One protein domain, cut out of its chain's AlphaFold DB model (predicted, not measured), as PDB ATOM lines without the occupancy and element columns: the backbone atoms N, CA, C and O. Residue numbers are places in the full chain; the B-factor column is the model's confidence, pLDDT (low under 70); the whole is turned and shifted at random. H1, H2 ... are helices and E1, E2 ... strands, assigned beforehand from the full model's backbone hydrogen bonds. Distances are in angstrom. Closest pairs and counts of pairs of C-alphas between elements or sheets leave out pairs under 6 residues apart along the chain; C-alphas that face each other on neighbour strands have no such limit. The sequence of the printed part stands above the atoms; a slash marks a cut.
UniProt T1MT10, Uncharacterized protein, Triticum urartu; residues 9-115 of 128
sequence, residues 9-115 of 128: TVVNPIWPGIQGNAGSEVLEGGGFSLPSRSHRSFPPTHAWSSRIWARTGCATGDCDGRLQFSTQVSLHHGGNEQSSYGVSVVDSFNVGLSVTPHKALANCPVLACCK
ATOM      1  N   THR A   9       8.519  15.222 -51.696       91.25
ATOM      2  CA  THR A   9       8.408  14.284 -52.815       91.25
ATOM      3  C   THR A   9       9.693  13.490 -52.921       91.25
ATOM      4  O   THR A   9      10.767  14.059 -53.097       91.25
ATOM      5  N   VAL A  10       9.572  12.171 -52.810       90.06
ATOM      6  CA  VAL A  10      10.673  11.233 -53.020       90.06
ATOM      7  C   VAL A  10      10.557  10.675 -54.433       90.06
ATOM      8  O   VAL A  10       9.466  10.295 -54.863       90.06
ATOM      9  N   VAL A  11      11.676  10.642 -55.153       89.50
ATOM     10  CA  VAL A  11      11.785  10.175 -56.543       89.50
ATOM     11  C   VAL A  11      12.887   9.117 -56.656       89.50
ATOM     12  O   VAL A  11      13.797   9.111 -55.828       89.50
ATOM     13  N   ASN A  12      12.836   8.299 -57.718       81.31
ATOM     14  CA  ASN A  12      13.755   7.188 -58.050       81.31
ATOM     15  C   ASN A  12      13.511   5.876 -57.278       81.31
ATOM     16  O   ASN A  12      12.929   5.901 -56.199       81.31
ATOM     17  N   PRO A  13      13.925   4.712 -57.828       76.69
ATOM     18  CA  PRO A  13      13.732   3.431 -57.156       76.69
ATOM     19  C   PRO A  13      14.580   3.328 -55.891       76.69
ATOM     20  O   PRO A  13      15.786   3.096 -55.971       76.69
ATOM     21  N   ILE A  14      13.947   3.486 -54.734       81.88
ATOM     22  CA  ILE A  14      14.587   3.381 -53.424       81.88
ATOM     23  C   ILE A  14      13.585   2.900 -52.373       81.88
ATOM     24  O   ILE A  14      12.372   3.017 -52.543       81.88
ATOM     25  N   TRP A  15      14.098   2.407 -51.248       86.19
ATOM     26  CA  TRP A  15      13.321   2.247 -50.018       86.19
ATOM     27  C   TRP A  15      13.732   3.337 -49.022       86.19
ATOM     28  O   TRP A  15      14.673   3.125 -48.248       86.19
ATOM     29  N   PRO A  16      13.110   4.532 -49.023       87.38
ATOM     30  CA  PRO A  16      13.454   5.552 -48.045       87.38
ATOM     31  C   PRO A  16      13.230   5.037 -46.622       87.38
ATOM     32  O   PRO A  16      12.200   4.431 -46.323       87.38
ATOM     33  N   GLY A  17      14.204   5.244 -45.745       86.81
ATOM     34  CA  GLY A  17      13.980   5.281 -44.305       86.81
ATOM     35  C   GLY A  17      13.639   6.707 -43.900       86.81
ATOM     36  O   GLY A  17      14.254   7.651 -44.398       86.81
ATOM     37  N   ILE A  18      12.624   6.863 -43.058       88.00
ATOM     38  CA  ILE A  18      12.148   8.158 -42.575       88.00
ATOM     39  C   ILE A  18      12.100   8.090 -41.057       88.00
ATOM     40  O   ILE A  18      11.377   7.284 -40.480       88.00
ATOM     41  N   GLN A  19      12.858   8.958 -40.404       87.88
ATOM     42  CA  GLN A  19      12.889   9.041 -38.952       87.88
ATOM     43  C   GLN A  19      12.578  10.467 -38.523       87.88
ATOM     44  O   GLN A  19      13.338  11.390 -38.819       87.88
ATOM     45  N   GLY A  20      11.460  10.647 -37.821       86.81
ATOM     46  CA  GLY A  20      11.167  11.895 -37.125       86.81
ATOM     47  C   GLY A  20      12.150  12.107 -35.972       86.81
ATOM     48  O   GLY A  20      12.490  11.165 -35.253       86.81
ATOM     49  N   ASN A  21      12.612  13.342 -35.795       86.62
ATOM     50  CA  ASN A  21      13.359  13.745 -34.607       86.62
ATOM     51  C   ASN A  21      12.426  13.805 -33.382       86.62
ATOM     52  O   ASN A  21      11.209  13.668 -33.502       86.62
ATOM     53  N   ALA A  22      12.984  14.025 -32.188       85.25
ATOM     54  CA  ALA A  22      12.198  14.110 -30.957       85.25
ATOM     55  C   ALA A  22      11.026  15.103 -31.095       85.25
ATOM     56  O   ALA A  22      11.217  16.259 -31.470       85.25
ATOM     57  N   GLY A  23       9.808  14.628 -30.816       84.12
ATOM     58  CA  GLY A  23       8.577  15.416 -30.936       84.12
ATOM     59  C   GLY A  23       8.030  15.579 -32.361       84.12
ATOM     60  O   GLY A  23       6.995  16.213 -32.526       84.12
ATOM     61  N   SER A  24       8.682  15.010 -33.381       86.81
ATOM     62  CA  SER A  24       8.192  14.982 -34.765       86.81
ATOM     63  C   SER A  24       7.512  13.652 -35.086       86.81
ATOM     64  O   SER A  24       7.947  12.592 -34.639       86.81
ATOM     65  N   GLU A  25       6.454  13.698 -35.893       86.38
ATOM     66  CA  GLU A  25       5.757  12.493 -36.345       86.38
ATOM     67  C   GLU A  25       6.640  11.593 -37.228       86.38
ATOM     68  O   GLU A  25       7.515  12.057 -37.971       86.38
ATOM     69  N   VAL A  26       6.380  10.286 -37.174       88.50
ATOM     70  CA  VAL A  26       6.995   9.304 -38.072       88.50
ATOM     71  C   VAL A  26       6.156   9.229 -39.347       88.50
ATOM     72  O   VAL A  26       5.174   8.490 -39.416       88.50
ATOM     73  N   LEU A  27       6.533  10.016 -40.355       89.19
ATOM     74  CA  LEU A  27       5.831  10.032 -41.639       89.19
ATOM     75  C   LEU A  27       5.921   8.673 -42.340       89.19
ATOM     76  O   LEU A  27       6.942   7.986 -42.265       89.19
ATOM     77  N   GLU A  28       4.850   8.314 -43.051       91.31
ATOM     78  CA  GLU A  28       4.788   7.116 -43.901       91.31
ATOM     79  C   GLU A  28       5.169   5.811 -43.175       91.31
ATOM     80  O   GLU A  28       5.765   4.912 -43.762       91.31
ATOM     81  N   GLY A  29       4.892   5.714 -41.869       88.12
ATOM     82  CA  GLY A  29       5.234   4.529 -41.074       88.12
ATOM     83  C   GLY A  29       6.739   4.247 -40.983       88.12
ATOM     84  O   GLY A  29       7.137   3.129 -40.667       88.12
ATOM     85  N   GLY A  30       7.582   5.243 -41.272       87.75
ATOM     86  CA  GLY A  30       9.038   5.143 -41.213       87.75
ATOM     87  C   GLY A  30       9.702   4.756 -42.536       87.75
ATOM     88  O   GLY A  30      10.927   4.625 -42.604       87.75
ATOM     89  N   GLY A  31       8.925   4.582 -43.606       88.62
ATOM     90  CA  GLY A  31       9.450   4.309 -44.937       88.62
ATOM     91  C   GLY A  31       8.503   3.500 -45.811       88.62
ATOM     92  O   GLY A  31       7.548   2.890 -45.347       88.62
ATOM     93  N   PHE A  32       8.797   3.462 -47.105       88.62
ATOM     94  CA  PHE A  32       7.982   2.763 -48.098       88.62
ATOM     95  C   PHE A  32       8.851   2.246 -49.244       88.62
ATOM     96  O   PHE A  32       9.993   2.667 -49.390       88.62
ATOM     97  N   SER A  33       8.308   1.344 -50.065       87.62
ATOM     98  CA  SER A  33       8.928   0.956 -51.336       87.62
ATOM     99  C   SER A  33       8.576   1.969 -52.411       87.62
ATOM    100  O   SER A  33       7.395   2.289 -52.576       87.62
ATOM    101  N   LEU A  34       9.570   2.447 -53.157       88.75
ATOM    102  CA  LEU A  34       9.346   3.270 -54.336       88.75
ATOM    103  C   LEU A  34       9.804   2.509 -55.592       88.75
ATOM    104  O   LEU A  34      11.003   2.293 -55.766       88.75
ATOM    105  N   PRO A  35       8.880   2.080 -56.472       86.50
ATOM    106  CA  PRO A  35       9.228   1.434 -57.735       86.50
ATOM    107  C   PRO A  35      10.035   2.325 -58.689       86.50
ATOM    108  O   PRO A  35      10.000   3.558 -58.627       86.50
ATOM    109  N   SER A  36      10.706   1.702 -59.657       85.19
ATOM    110  CA  SER A  36      11.405   2.417 -60.730       85.19
ATOM    111  C   SER A  36      10.481   3.381 -61.472       85.19
ATOM    112  O   SER A  36       9.363   3.021 -61.835       85.19
ATOM    113  N   ARG A  37      10.982   4.595 -61.742       86.19
ATOM    114  CA  ARG A  37      10.253   5.675 -62.440       86.19
ATOM    115  C   ARG A  37       8.959   6.113 -61.740       86.19
ATOM    116  O   ARG A  37       8.074   6.668 -62.386       86.19
ATOM    117  N   SER A  38       8.851   5.887 -60.434       90.19
ATOM    118  CA  SER A  38       7.741   6.380 -59.623       90.19
ATOM    119  C   SER A  38       8.193   7.479 -58.662       90.19
ATOM    120  O   SER A  38       9.389   7.726 -58.475       90.19
ATOM    121  N   HIS A  39       7.213   8.170 -58.087       92.62
ATOM    122  CA  HIS A  39       7.408   9.159 -57.039       92.62
ATOM    123  C   HIS A  39       6.318   8.994 -55.984       92.62
ATOM    124  O   HIS A  39       5.241   8.464 -56.270       92.62
ATOM    125  N   ARG A  40       6.593   9.464 -54.770       93.50
ATOM    126  CA  ARG A  40       5.590   9.550 -53.711       93.50
ATOM    127  C   ARG A  40       5.701  10.888 -53.012       93.50
ATOM    128  O   ARG A  40       6.799  11.287 -52.620       93.50
ATOM    129  N   SER A  41       4.559  11.546 -52.862       93.00
ATOM    130  CA  SER A  41       4.449  12.837 -52.200       93.00
ATOM    131  C   SER A  41       3.641  12.706 -50.919       93.00
ATOM    132  O   SER A  41       2.590  12.069 -50.922       93.00
ATOM    133  N   PHE A  42       4.123  13.307 -49.838       90.81
ATOM    134  CA  PHE A  42       3.453  13.283 -48.541       90.81
ATOM    135  C   PHE A  42       3.746  14.575 -47.759       90.81
ATOM    136  O   PHE A  42       4.885  15.058 -47.767       90.81
ATOM    137  N   PRO A  43       2.731  15.185 -47.125       87.50
ATOM    138  CA  PRO A  43       2.912  16.386 -46.321       87.50
ATOM    139  C   PRO A  43       3.179  16.045 -44.842       87.50
ATOM    140  O   PRO A  43       2.531  15.145 -44.308       87.50
ATOM    141  N   PRO A  44       4.070  16.774 -44.145       82.81
ATOM    142  CA  PRO A  44       4.026  16.845 -42.690       82.81
ATOM    143  C   PRO A  44       2.792  17.638 -42.235       82.81
ATOM    144  O   PRO A  44       2.388  18.609 -42.877       82.81
ATOM    145  N   THR A  45       2.190  17.233 -41.120       76.38
ATOM    146  CA  THR A  45       0.961  17.847 -40.584       76.38
ATOM    147  C   THR A  45       1.230  19.073 -39.709       76.38
ATOM    148  O   THR A  45       0.346  19.908 -39.524       76.38
ATOM    149  N   HIS A  46       2.447  19.196 -39.177       78.38
ATOM    150  CA  HIS A  46       2.882  20.268 -38.282       78.38
ATOM    151  C   HIS A  46       4.361  20.600 -38.521       78.38
ATOM    152  O   HIS A  46       4.982  20.100 -39.460       78.38
ATOM    153  N   ALA A  47       4.940  21.433 -37.648       80.94
ATOM    154  CA  ALA A  47       6.376  21.660 -37.627       80.94
ATOM    155  C   ALA A  47       7.070  20.309 -37.487       80.94
ATOM    156  O   ALA A  47       6.738  19.518 -36.601       80.94
ATOM    157  N   TRP A  48       7.997  20.038 -38.392       84.12
ATOM    158  CA  TRP A  48       8.541  18.703 -38.543       84.12
ATOM    159  C   TRP A  48      10.031  18.769 -38.781       84.12
ATOM    160  O   TRP A  48      10.516  19.566 -39.588       84.12
ATOM    161  N   SER A  49      10.751  17.910 -38.071       87.00
ATOM    162  CA  SER A  49      12.169  17.715 -38.274       87.00
ATOM    163  C   SER A  49      12.503  16.238 -38.349       87.00
ATOM    164  O   SER A  49      11.964  15.430 -37.595       87.00
ATOM    165  N   SER A  50      13.385  15.873 -39.270       86.56
ATOM    166  CA  SER A  50      13.636  14.468 -39.562       86.56
ATOM    167  C   SER A  50      14.969  14.205 -40.230       86.56
ATOM    168  O   SER A  50      15.699  15.123 -40.621       86.56
ATOM    169  N   ARG A  51      15.222  12.907 -40.393       87.12
ATOM    170  CA  ARG A  51      16.229  12.341 -41.274       87.12
ATOM    171  C   ARG A  51      15.550  11.437 -42.295       87.12
ATOM    172  O   ARG A  51      14.708  10.613 -41.934       87.12
ATOM    173  N   ILE A  52      15.942  11.578 -43.555       87.06
ATOM    174  CA  ILE A  52      15.547  10.681 -44.643       87.06
ATOM    175  C   ILE A  52      16.811  10.107 -45.267       87.06
ATOM    176  O   ILE A  52      17.751  10.849 -45.537       87.06
ATOM    177  N   TRP A  53      16.837   8.807 -45.525       84.88
ATOM    178  CA  TRP A  53      17.946   8.152 -46.217       84.88
ATOM    179  C   TRP A  53      17.423   7.112 -47.194       84.88
ATOM    180  O   TRP A  53      16.328   6.581 -47.024       84.88
ATOM    181  N   ALA A  54      18.198   6.801 -48.224       81.50
ATOM    182  CA  ALA A  54      17.836   5.769 -49.185       81.50
ATOM    183  C   ALA A  54      18.439   4.421 -48.777       81.50
ATOM    184  O   ALA A  54      19.648   4.314 -48.583       81.50
ATOM    185  N   ARG A  55      17.610   3.375 -48.686       78.38
ATOM    186  CA  ARG A  55      18.072   1.987 -48.562       78.38
ATOM    187  C   ARG A  55      18.204   1.371 -49.953       78.38
ATOM    188  O   ARG A  55      17.289   1.476 -50.772       78.38
ATOM    189  N   THR A  56      19.329   0.709 -50.197       68.62
ATOM    190  CA  THR A  56      19.649  -0.011 -51.437       68.62
ATOM    191  C   THR A  56      20.074  -1.434 -51.082       68.62
ATOM    192  O   THR A  56      20.798  -1.622 -50.110       68.62
ATOM    193  N   GLY A  57      19.644  -2.442 -51.846       59.84
ATOM    194  CA  GLY A  57      20.126  -3.826 -51.687       59.84
ATOM    195  C   GLY A  57      19.351  -4.730 -50.714       59.84
ATOM    196  O   GLY A  57      19.600  -5.928 -50.710       59.84
ATOM    197  N   CYS A  58      18.368  -4.219 -49.964       56.47
ATOM    198  CA  CYS A  58      17.433  -5.049 -49.190       56.47
ATOM    199  C   CYS A  58      16.101  -5.119 -49.956       56.47
ATOM    200  O   CYS A  58      15.388  -4.120 -50.046       56.47
ATOM    201  N   ALA A  59      15.774  -6.281 -50.535       47.00
ATOM    202  CA  ALA A  59      14.592  -6.483 -51.390       47.00
ATOM    203  C   ALA A  59      13.245  -6.207 -50.684       47.00
ATOM    204  O   ALA A  59      12.218  -6.074 -51.345       47.00
ATOM    205  N   THR A  60      13.250  -6.102 -49.354       43.69
ATOM    206  CA  THR A  60      12.075  -5.877 -48.499       43.69
ATOM    207  C   THR A  60      12.233  -4.687 -47.545       43.69
ATOM    208  O   THR A  60      11.359  -4.451 -46.716       43.69
ATOM    209  N   GLY A  61      13.322  -3.911 -47.643       47.00
ATOM    210  CA  GLY A  61      13.585  -2.770 -46.755       47.00
ATOM    211  C   GLY A  61      13.961  -3.132 -45.307       47.00
ATOM    212  O   GLY A  61      14.389  -2.238 -44.574       47.00
ATOM    213  N   ASP A  62      13.855  -4.404 -44.917       47.62
ATOM    214  CA  ASP A  62      14.390  -4.944 -43.668       47.62
ATOM    215  C   ASP A  62      15.776  -5.535 -43.934       47.62
ATOM    216  O   ASP A  62      15.951  -6.380 -44.812       47.62
ATOM    217  N   CYS A  63      16.771  -5.027 -43.221       56.12
ATOM    218  CA  CYS A  63      18.148  -5.492 -43.307       56.12
ATOM    219  C   CYS A  63      18.512  -6.202 -41.991       56.12
ATOM    220  O   CYS A  63      19.514  -5.858 -41.370       56.12
ATOM    221  N   ASP A  64      17.657  -7.117 -41.518       52.41
ATOM    222  CA  ASP A  64      17.761  -7.793 -40.211       52.41
ATOM    223  C   ASP A  64      17.923  -6.810 -39.038       52.41
ATOM    224  O   ASP A  64      18.753  -6.991 -38.143       52.41
ATOM    225  N   GLY A  65      17.192  -5.690 -39.075       53.00
ATOM    226  CA  GLY A  65      17.338  -4.621 -38.078       53.00
ATOM    227  C   GLY A  65      18.700  -3.906 -38.081       53.00
ATOM    228  O   GLY A  65      18.950  -3.065 -37.214       53.00
ATOM    229  N   ARG A  66      19.592  -4.186 -39.042       49.78
ATOM    230  CA  ARG A  66      20.852  -3.451 -39.198       49.78
ATOM    231  C   ARG A  66      20.573  -2.097 -39.828       49.78
ATOM    232  O   ARG A  66      20.070  -1.997 -40.948       49.78
ATOM    233  N   LEU A  67      20.934  -1.043 -39.100       50.31
ATOM    234  CA  LEU A  67      20.937   0.312 -39.626       50.31
ATOM    235  C   LEU A  67      21.938   0.361 -40.789       50.31
ATOM    236  O   LEU A  67      23.144   0.248 -40.583       50.31
ATOM    237  N   GLN A  68      21.440   0.486 -42.018       53.31
ATOM    238  CA  GLN A  68      22.304   0.731 -43.165       53.31
ATOM    239  C   GLN A  68      22.817   2.167 -43.058       53.31
ATOM    240  O   GLN A  68      22.068   3.132 -43.230       53.31
ATOM    241  N   PHE A  69      24.103   2.272 -42.748       58.41
ATOM    242  CA  PHE A  69      24.928   3.448 -42.954       58.41
ATOM    243  C   PHE A  69      24.641   4.021 -44.358       58.41
ATOM    244  O   PHE A  69      24.968   3.412 -45.375       58.41
ATOM    245  N   SER A  70      23.960   5.165 -44.418       67.94
ATOM    246  CA  SER A  70      23.523   5.786 -45.664       67.94
ATOM    247  C   SER A  70      23.589   7.308 -45.613       67.94
ATOM    248  O   SER A  70      23.578   7.922 -44.544       67.94
ATOM    249  N   THR A  71      23.642   7.919 -46.798       72.31
ATOM    250  CA  THR A  71      23.562   9.373 -46.953       72.31
ATOM    251  C   THR A  71      22.214   9.876 -46.449       72.31
ATOM    252  O   THR A  71      21.162   9.349 -46.818       72.31
ATOM    253  N   GLN A  72      22.249  10.908 -45.609       80.50
ATOM    254  CA  GLN A  72      21.082  11.433 -44.910       80.50
ATOM    255  C   GLN A  72      20.712  12.821 -45.417       80.50
ATOM    256  O   GLN A  72      21.564  13.670 -45.677       80.50
ATOM    257  N   VAL A  73      19.414  13.073 -45.482       85.50
ATOM    258  CA  VAL A  73      18.834  14.399 -45.649       85.50
ATOM    259  C   VAL A  73      18.230  14.815 -44.323       85.50
ATOM    260  O   VAL A  73      17.370  14.111 -43.798       85.50
ATOM    261  N   SER A  74      18.655  15.961 -43.798       85.81
ATOM    262  CA  SER A  74      17.986  16.610 -42.677       85.81
ATOM    263  C   SER A  74      17.009  17.647 -43.201       85.81
ATOM    264  O   SER A  74      17.331  18.420 -44.104       85.81
ATOM    265  N   LEU A  75      15.807  17.666 -42.635       84.50
ATOM    266  CA  LEU A  75      14.802  18.687 -42.908       84.50
ATOM    267  C   LEU A  75      14.304  19.252 -41.584       84.50
ATOM    268  O   LEU A  75      14.164  18.529 -40.597       84.50
ATOM    269  N   HIS A  76      14.042  20.549 -41.567       86.25
ATOM    270  CA  HIS A  76      13.367  21.231 -40.480       86.25
ATOM    271  C   HIS A  76      12.417  22.262 -41.078       86.25
ATOM    272  O   HIS A  76      12.839  23.209 -41.742       86.25
ATOM    273  N   HIS A  77      11.132  22.087 -40.814       81.44
ATOM    274  CA  HIS A  77      10.080  23.000 -41.223       81.44
ATOM    275  C   HIS A  77       9.457  23.620 -39.972       81.44
ATOM    276  O   HIS A  77       8.781  22.928 -39.211       81.44
ATOM    277  N   GLY A  78       9.745  24.899 -39.713       73.56
ATOM    278  CA  GLY A  78       9.302  25.600 -38.507       73.56
ATOM    279  C   GLY A  78       8.046  26.446 -38.724       73.56
ATOM    280  O   GLY A  78       7.771  26.909 -39.825       73.56
ATOM    281  N   GLY A  79       7.316  26.730 -37.640       66.69
ATOM    282  CA  GLY A  79       6.097  27.553 -37.665       66.69
ATOM    283  C   GLY A  79       6.298  29.068 -37.815       66.69
ATOM    284  O   GLY A  79       5.326  29.806 -37.700       66.69
ATOM    285  N   ASN A  80       7.529  29.527 -38.068       67.69
ATOM    286  CA  ASN A  80       7.882  30.936 -38.296       67.69
ATOM    287  C   ASN A  80       8.288  31.188 -39.764       67.69
ATOM    288  O   ASN A  80       9.197  31.971 -40.029       67.69
ATOM    289  N   GLU A  81       7.688  30.448 -40.703       68.38
ATOM    290  CA  GLU A  81       7.917  30.533 -42.160       68.38
ATOM    291  C   GLU A  81       9.352  30.253 -42.644       68.38
ATOM    292  O   GLU A  81       9.667  30.419 -43.821       68.38
ATOM    293  N   GLN A  82      10.228  29.763 -41.766       77.38
ATOM    294  CA  GLN A  82      11.586  29.365 -42.117       77.38
ATOM    295  C   GLN A  82      11.726  27.848 -42.129       77.38
ATOM    296  O   GLN A  82      11.380  27.149 -41.172       77.38
ATOM    297  N   SER A  83      12.276  27.353 -43.234       84.06
ATOM    298  CA  SER A  83      12.659  25.956 -43.402       84.06
ATOM    299  C   SER A  83      14.159  25.866 -43.628       84.06
ATOM    300  O   SER A  83      14.731  26.688 -44.342       84.06
ATOM    301  N   SER A  84      14.786  24.850 -43.055       87.62
ATOM    302  CA  SER A  84      16.175  24.502 -43.322       87.62
ATOM    303  C   SER A  84      16.268  23.043 -43.747       87.62
ATOM    304  O   SER A  84      15.431  22.207 -43.403       87.62
ATOM    305  N   TYR A  85      17.269  22.750 -44.565       89.94
ATOM    306  CA  TYR A  85      17.531  21.412 -45.066       89.94
ATOM    307  C   TYR A  85      19.028  21.246 -45.308       89.94
ATOM    308  O   TYR A  85      19.743  22.220 -45.553       89.94
ATOM    309  N   GLY A  86      19.503  20.010 -45.228       88.88
ATOM    310  CA  GLY A  86      20.904  19.672 -45.426       88.88
ATOM    311  C   GLY A  86      21.070  18.264 -45.976       88.88
ATOM    312  O   GLY A  86      20.192  17.418 -45.823       88.88
ATOM    313  N   VAL A  87      22.213  18.020 -46.614       86.94
ATOM    314  CA  VAL A  87      22.652  16.689 -47.045       86.94
ATOM    315  C   VAL A  87      23.906  16.346 -46.250       86.94
ATOM    316  O   VAL A  87      24.850  17.135 -46.221       86.94
ATOM    317  N   SER A  88      23.912  15.191 -45.592       83.56
ATOM    318  CA  SER A  88      25.016  14.709 -44.766       83.56
ATOM    319  C   SER A  88      25.489  13.342 -45.240       83.56
ATOM    320  O   SER A  88      24.696  12.425 -45.445       83.56
ATOM    321  N   VAL A  89      26.808  13.215 -45.362       76.94
ATOM    322  CA  VAL A  89      27.525  11.947 -45.571       76.94
ATOM    323  C   VAL A  89      28.403  11.592 -44.372       76.94
ATOM    324  O   VAL A  89      29.226  10.690 -44.466       76.94
ATOM    325  N   VAL A  90      28.260  12.322 -43.256       71.25
ATOM    326  CA  VAL A  90      29.118  12.185 -42.064       71.25
ATOM    327  C   VAL A  90      29.075  10.765 -41.519       71.25
ATOM    328  O   VAL A  90      30.114  10.208 -41.186       71.25
ATOM    329  N   ASP A  91      27.882  10.174 -41.478       66.62
ATOM    330  CA  ASP A  91      27.714   8.823 -40.959       66.62
ATOM    331  C   ASP A  91      28.089   7.765 -42.005       66.62
ATOM    332  O   ASP A  91      28.351   6.627 -41.623       66.62
ATOM    333  N   SER A  92      28.018   8.086 -43.315       67.00
ATOM    334  CA  SER A  92      28.285   7.177 -44.458       67.00
ATOM    335  C   SER A  92      27.743   7.660 -45.811       67.00
ATOM    336  O   SER A  92      26.911   8.567 -45.912       67.00
ATOM    337  N   PHE A  93      28.183   6.981 -46.877       71.19
ATOM    338  CA  PHE A  93      27.667   7.114 -48.234       71.19
ATOM    339  C   PHE A  93      27.324   5.748 -48.830       71.19
ATOM    340  O   PHE A  93      28.131   4.824 -48.776       71.19
ATOM    341  N   ASN A  94      26.147   5.643 -49.440       73.12
ATOM    342  CA  ASN A  94      25.709   4.446 -50.161       73.12
ATOM    343  C   ASN A  94      25.123   4.785 -51.539       73.12
ATOM    344  O   ASN A  94      25.342   4.060 -52.503       73.12
ATOM    345  N   VAL A  95      24.399   5.898 -51.641       77.50
ATOM    346  CA  VAL A  95      23.824   6.392 -52.888       77.50
ATOM    347  C   VAL A  95      23.859   7.910 -52.902       77.50
ATOM    348  O   VAL A  95      23.723   8.558 -51.865       77.50
ATOM    349  N   GLY A  96      24.024   8.487 -54.090       79.75
ATOM    350  CA  GLY A  96      23.931   9.927 -54.247       79.75
ATOM    351  C   GLY A  96      22.504  10.433 -54.024       79.75
ATOM    352  O   GLY A  96      21.546   9.855 -54.540       79.75
ATOM    353  N   LEU A  97      22.360  11.529 -53.282       84.56
ATOM    354  CA  LEU A  97      21.075  12.179 -53.005       84.56
ATOM    355  C   LEU A  97      21.139  13.676 -53.301       84.56
ATOM    356  O   LEU A  97      22.187  14.312 -53.187       84.56
ATOM    357  N   SER A  98      19.984  14.244 -53.643       89.00
ATOM    358  CA  SER A  98      19.805  15.685 -53.789       89.00
ATOM    359  C   SER A  98      18.481  16.144 -53.190       89.00
ATOM    360  O   SER A  98      17.510  15.390 -53.148       89.00
ATOM    361  N   VAL A  99      18.459  17.391 -52.733       90.56
ATOM    362  CA  VAL A  99      17.283  18.087 -52.217       90.56
ATOM    363  C   VAL A  99      17.082  19.332 -53.059       90.56
ATOM    364  O   VAL A  99      17.954  20.200 -53.123       90.56
ATOM    365  N   THR A 100      15.918  19.410 -53.697       90.56
ATOM    366  CA  THR A 100      15.517  20.542 -54.533       90.56
ATOM    367  C   THR A 100      14.305  21.216 -53.896       90.56
ATOM    368  O   THR A 100      13.215  20.643 -53.908       90.56
ATOM    369  N   PRO A 101      14.464  22.408 -53.305       89.44
ATOM    370  CA  PRO A 101      13.338  23.195 -52.823       89.44
ATOM    371  C   PRO A 101      12.485  23.681 -53.995       89.44
ATOM    372  O   PRO A 101      13.003  24.205 -54.979       89.44
ATOM    373  N   HIS A 102      11.168  23.562 -53.867       85.81
ATOM    374  CA  HIS A 102      10.213  24.124 -54.819       85.81
ATOM    375  C   HIS A 102       9.386  25.213 -54.135       85.81
ATOM    376  O   HIS A 102       8.990  25.051 -52.983       85.81
ATOM    377  N   LYS A 103       9.092  26.301 -54.860       79.44
ATOM    378  CA  LYS A 103       8.242  27.416 -54.391       79.44
ATOM    379  C   LYS A 103       8.723  28.081 -53.088       79.44
ATOM    380  O   LYS A 103       7.910  28.561 -52.305       79.44
ATOM    381  N   ALA A 104      10.034  28.118 -52.851       74.50
ATOM    382  CA  ALA A 104      10.590  28.875 -51.738       74.50
ATOM    383  C   ALA A 104      10.442  30.389 -51.983       74.50
ATOM    384  O   ALA A 104      10.625  30.857 -53.105       74.50
ATOM    385  N   LEU A 105      10.124  31.145 -50.927       72.50
ATOM    386  CA  LEU A 105      10.036  32.615 -50.965       72.50
ATOM    387  C   LEU A 105      11.408  33.282 -51.173       72.50
ATOM    388  O   LEU A 105      11.484  34.409 -51.654       72.50
ATOM    389  N   ALA A 106      12.486  32.581 -50.817       76.75
ATOM    390  CA  ALA A 106      13.868  33.005 -50.993       76.75
ATOM    391  C   ALA A 106      14.617  32.069 -51.955       76.75
ATOM    392  O   ALA A 106      14.154  30.970 -52.268       76.75
ATOM    393  N   ASN A 107      15.813  32.483 -52.384       77.56
ATOM    394  CA  ASN A 107      16.711  31.667 -53.204       77.56
ATOM    395  C   ASN A 107      17.310  30.513 -52.380       77.56
ATOM    396  O   ASN A 107      18.439  30.598 -51.900       77.56
ATOM    397  N   CYS A 108      16.551  29.432 -52.202       85.19
ATOM    398  CA  CYS A 108      17.027  28.205 -51.572       85.19
ATOM    399  C   CYS A 108      17.795  27.350 -52.606       85.19
ATOM    400  O   CYS A 108      17.191  26.917 -53.590       85.19
ATOM    401  N   PRO A 109      19.110  27.102 -52.431       89.69
ATOM    402  CA  PRO A 109      19.911  26.377 -53.416       89.69
ATOM    403  C   PRO A 109      19.592  24.878 -53.439       89.69
ATOM    404  O   PRO A 109      19.231  24.281 -52.424       89.69
ATOM    405  N   VAL A 110      19.812  24.233 -54.581       90.50
ATOM    406  CA  VAL A 110      19.838  22.766 -54.637       90.50
ATOM    407  C   VAL A 110      21.061  22.269 -53.869       90.50
ATOM    408  O   VAL A 110      22.180  22.707 -54.136       90.50
ATOM    409  N   LEU A 111      20.854  21.343 -52.933       90.81
ATOM    410  CA  LEU A 111      21.941  20.649 -52.242       90.81
ATOM    411  C   LEU A 111      22.017  19.218 -52.753       90.81
ATOM    412  O   LEU A 111      21.001  18.531 -52.813       90.81
ATOM    413  N   ALA A 112      23.211  18.761 -53.120       85.62
ATOM    414  CA  ALA A 112      23.393  17.429 -53.669       85.62
ATOM    415  C   ALA A 112      24.751  16.832 -53.298       85.62
ATOM    416  O   ALA A 112      25.771  17.519 -53.301       85.62
ATOM    417  N   CYS A 113      24.759  15.527 -53.046       84.25
ATOM    418  CA  CYS A 113      25.954  14.703 -53.008       84.25
ATOM    419  C   CYS A 113      25.796  13.627 -54.084       84.25
ATOM    420  O   CYS A 113      25.161  12.606 -53.852       84.25
ATOM    421  N   CYS A 114      26.306  13.893 -55.288       78.50
ATOM    422  CA  CYS A 114      26.136  13.003 -56.446       78.50
ATOM    423  C   CYS A 114      27.398  12.208 -56.796       78.50
ATOM    424  O   CYS A 114      27.352  11.352 -57.675       78.50
ATOM    425  N   LYS A 115      28.537  12.519 -56.167       75.00
ATOM    426  CA  LYS A 115      29.786  11.806 -56.432       75.00
ATOM    427  C   LYS A 115      29.706  10.438 -55.772       75.00
ATOM    428  O   LYS A 115      29.424  10.365 -54.584       75.00
TER     429      LYS A 115
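Overview. This is residues 9 to 115 of the 128 residues of an uncharacterized protein of Triticum urartu (UniProt T1MT10). A twisted antiparallel sheet of four strands, E2, E4, E5 and E6, makes one wall, and two small strand pairs stand over the same side of it as a broken second layer: E7 and E8 over the E6 side, E1 and E3 farther off toward the E2 side, with the short helix H1 over E2. It is a loose, incomplete sandwich, with the long stretch 56 to 71 making a loop at the end of the sheet where E4 ends. The printed part has 107 residues, with one named helix and eight named strands in the order E1 E2 H1 E3 E4 E5 E6 E7 E8; the large sheet runs E2 - E4 - E5 - E6. The class is mostly strand, though under half of the residues, 43, are in named elements. The whole is compact, with a radius of gyration of the C-alphas of 13.8 A and spans of 40 by 31 by 28 A.

Arrangement. E1, residues 9 to 11, is the antiparallel neighbour of E3, residues 39 to 42, at 162 degrees, with N 10 and O 40 at 2.9 A. E2, residues 15 to 20, is an edge strand of the large sheet, antiparallel to E4, residues 48 to 55, with N 17 and O 53 at 2.8 A. E1 and E2 are only just apart, their closest C-alphas at 8.0 A. H1, residues 27 to 30, is on this sheet, over E2, at a height over the sheet of 6.9 A; the closest C-alphas, those of Ile 18 and Gly 30, are 4.5 A apart. H1 is too short for a pair of O i and N i+4; its one O i to N i+3 pair is within hydrogen-bond range. E4, E5, residues 72 to 77, and E6, residues 83 to 88, form a meander, each strand the antiparallel neighbour of the one before. E4 and E5 are a hairpin, with N 73 and O 52 at 2.8 A; E5 and E6 are another, with N 76 and O 84 at 2.8 A. The sheet is twisted, its C-alphas lying up to 4.3 A off the best plane. E7, residues 97 to 99, and E8, residues 111 to 113, are a hairpin at 179 degrees, with N 99 and O 111 at 2.8 A. The closest C-alphas of E6 and E8, those of Val 87 and Leu 111, are 6.6 A apart. E1 and E7 are apart.

Along the chain. E1 begins at C-alpha 9, (8.408, 14.284, -52.815). E2 measures 16.2 A from first to last C-alpha, and E3 10.2 A. E4, the longest strand, measures 21.7 A from C-alpha 48 at (8.541, 18.703, -38.543). E5 measures 16.4 A and E6 16.8 A. E8 ends at C-alpha 113, (25.954, 14.703, -53.008).

Size, cuts and confidence. The two C-alphas farthest apart, those of Asp 64 and Leu 105, are 42.5 A apart. The printed part has no cut; the links E4 to E5 and E7 to E8 are long. The mean pLDDT of the printed part is 79.4, with residues 56 to 70, 79 to 81 and 91 to 92 under 70.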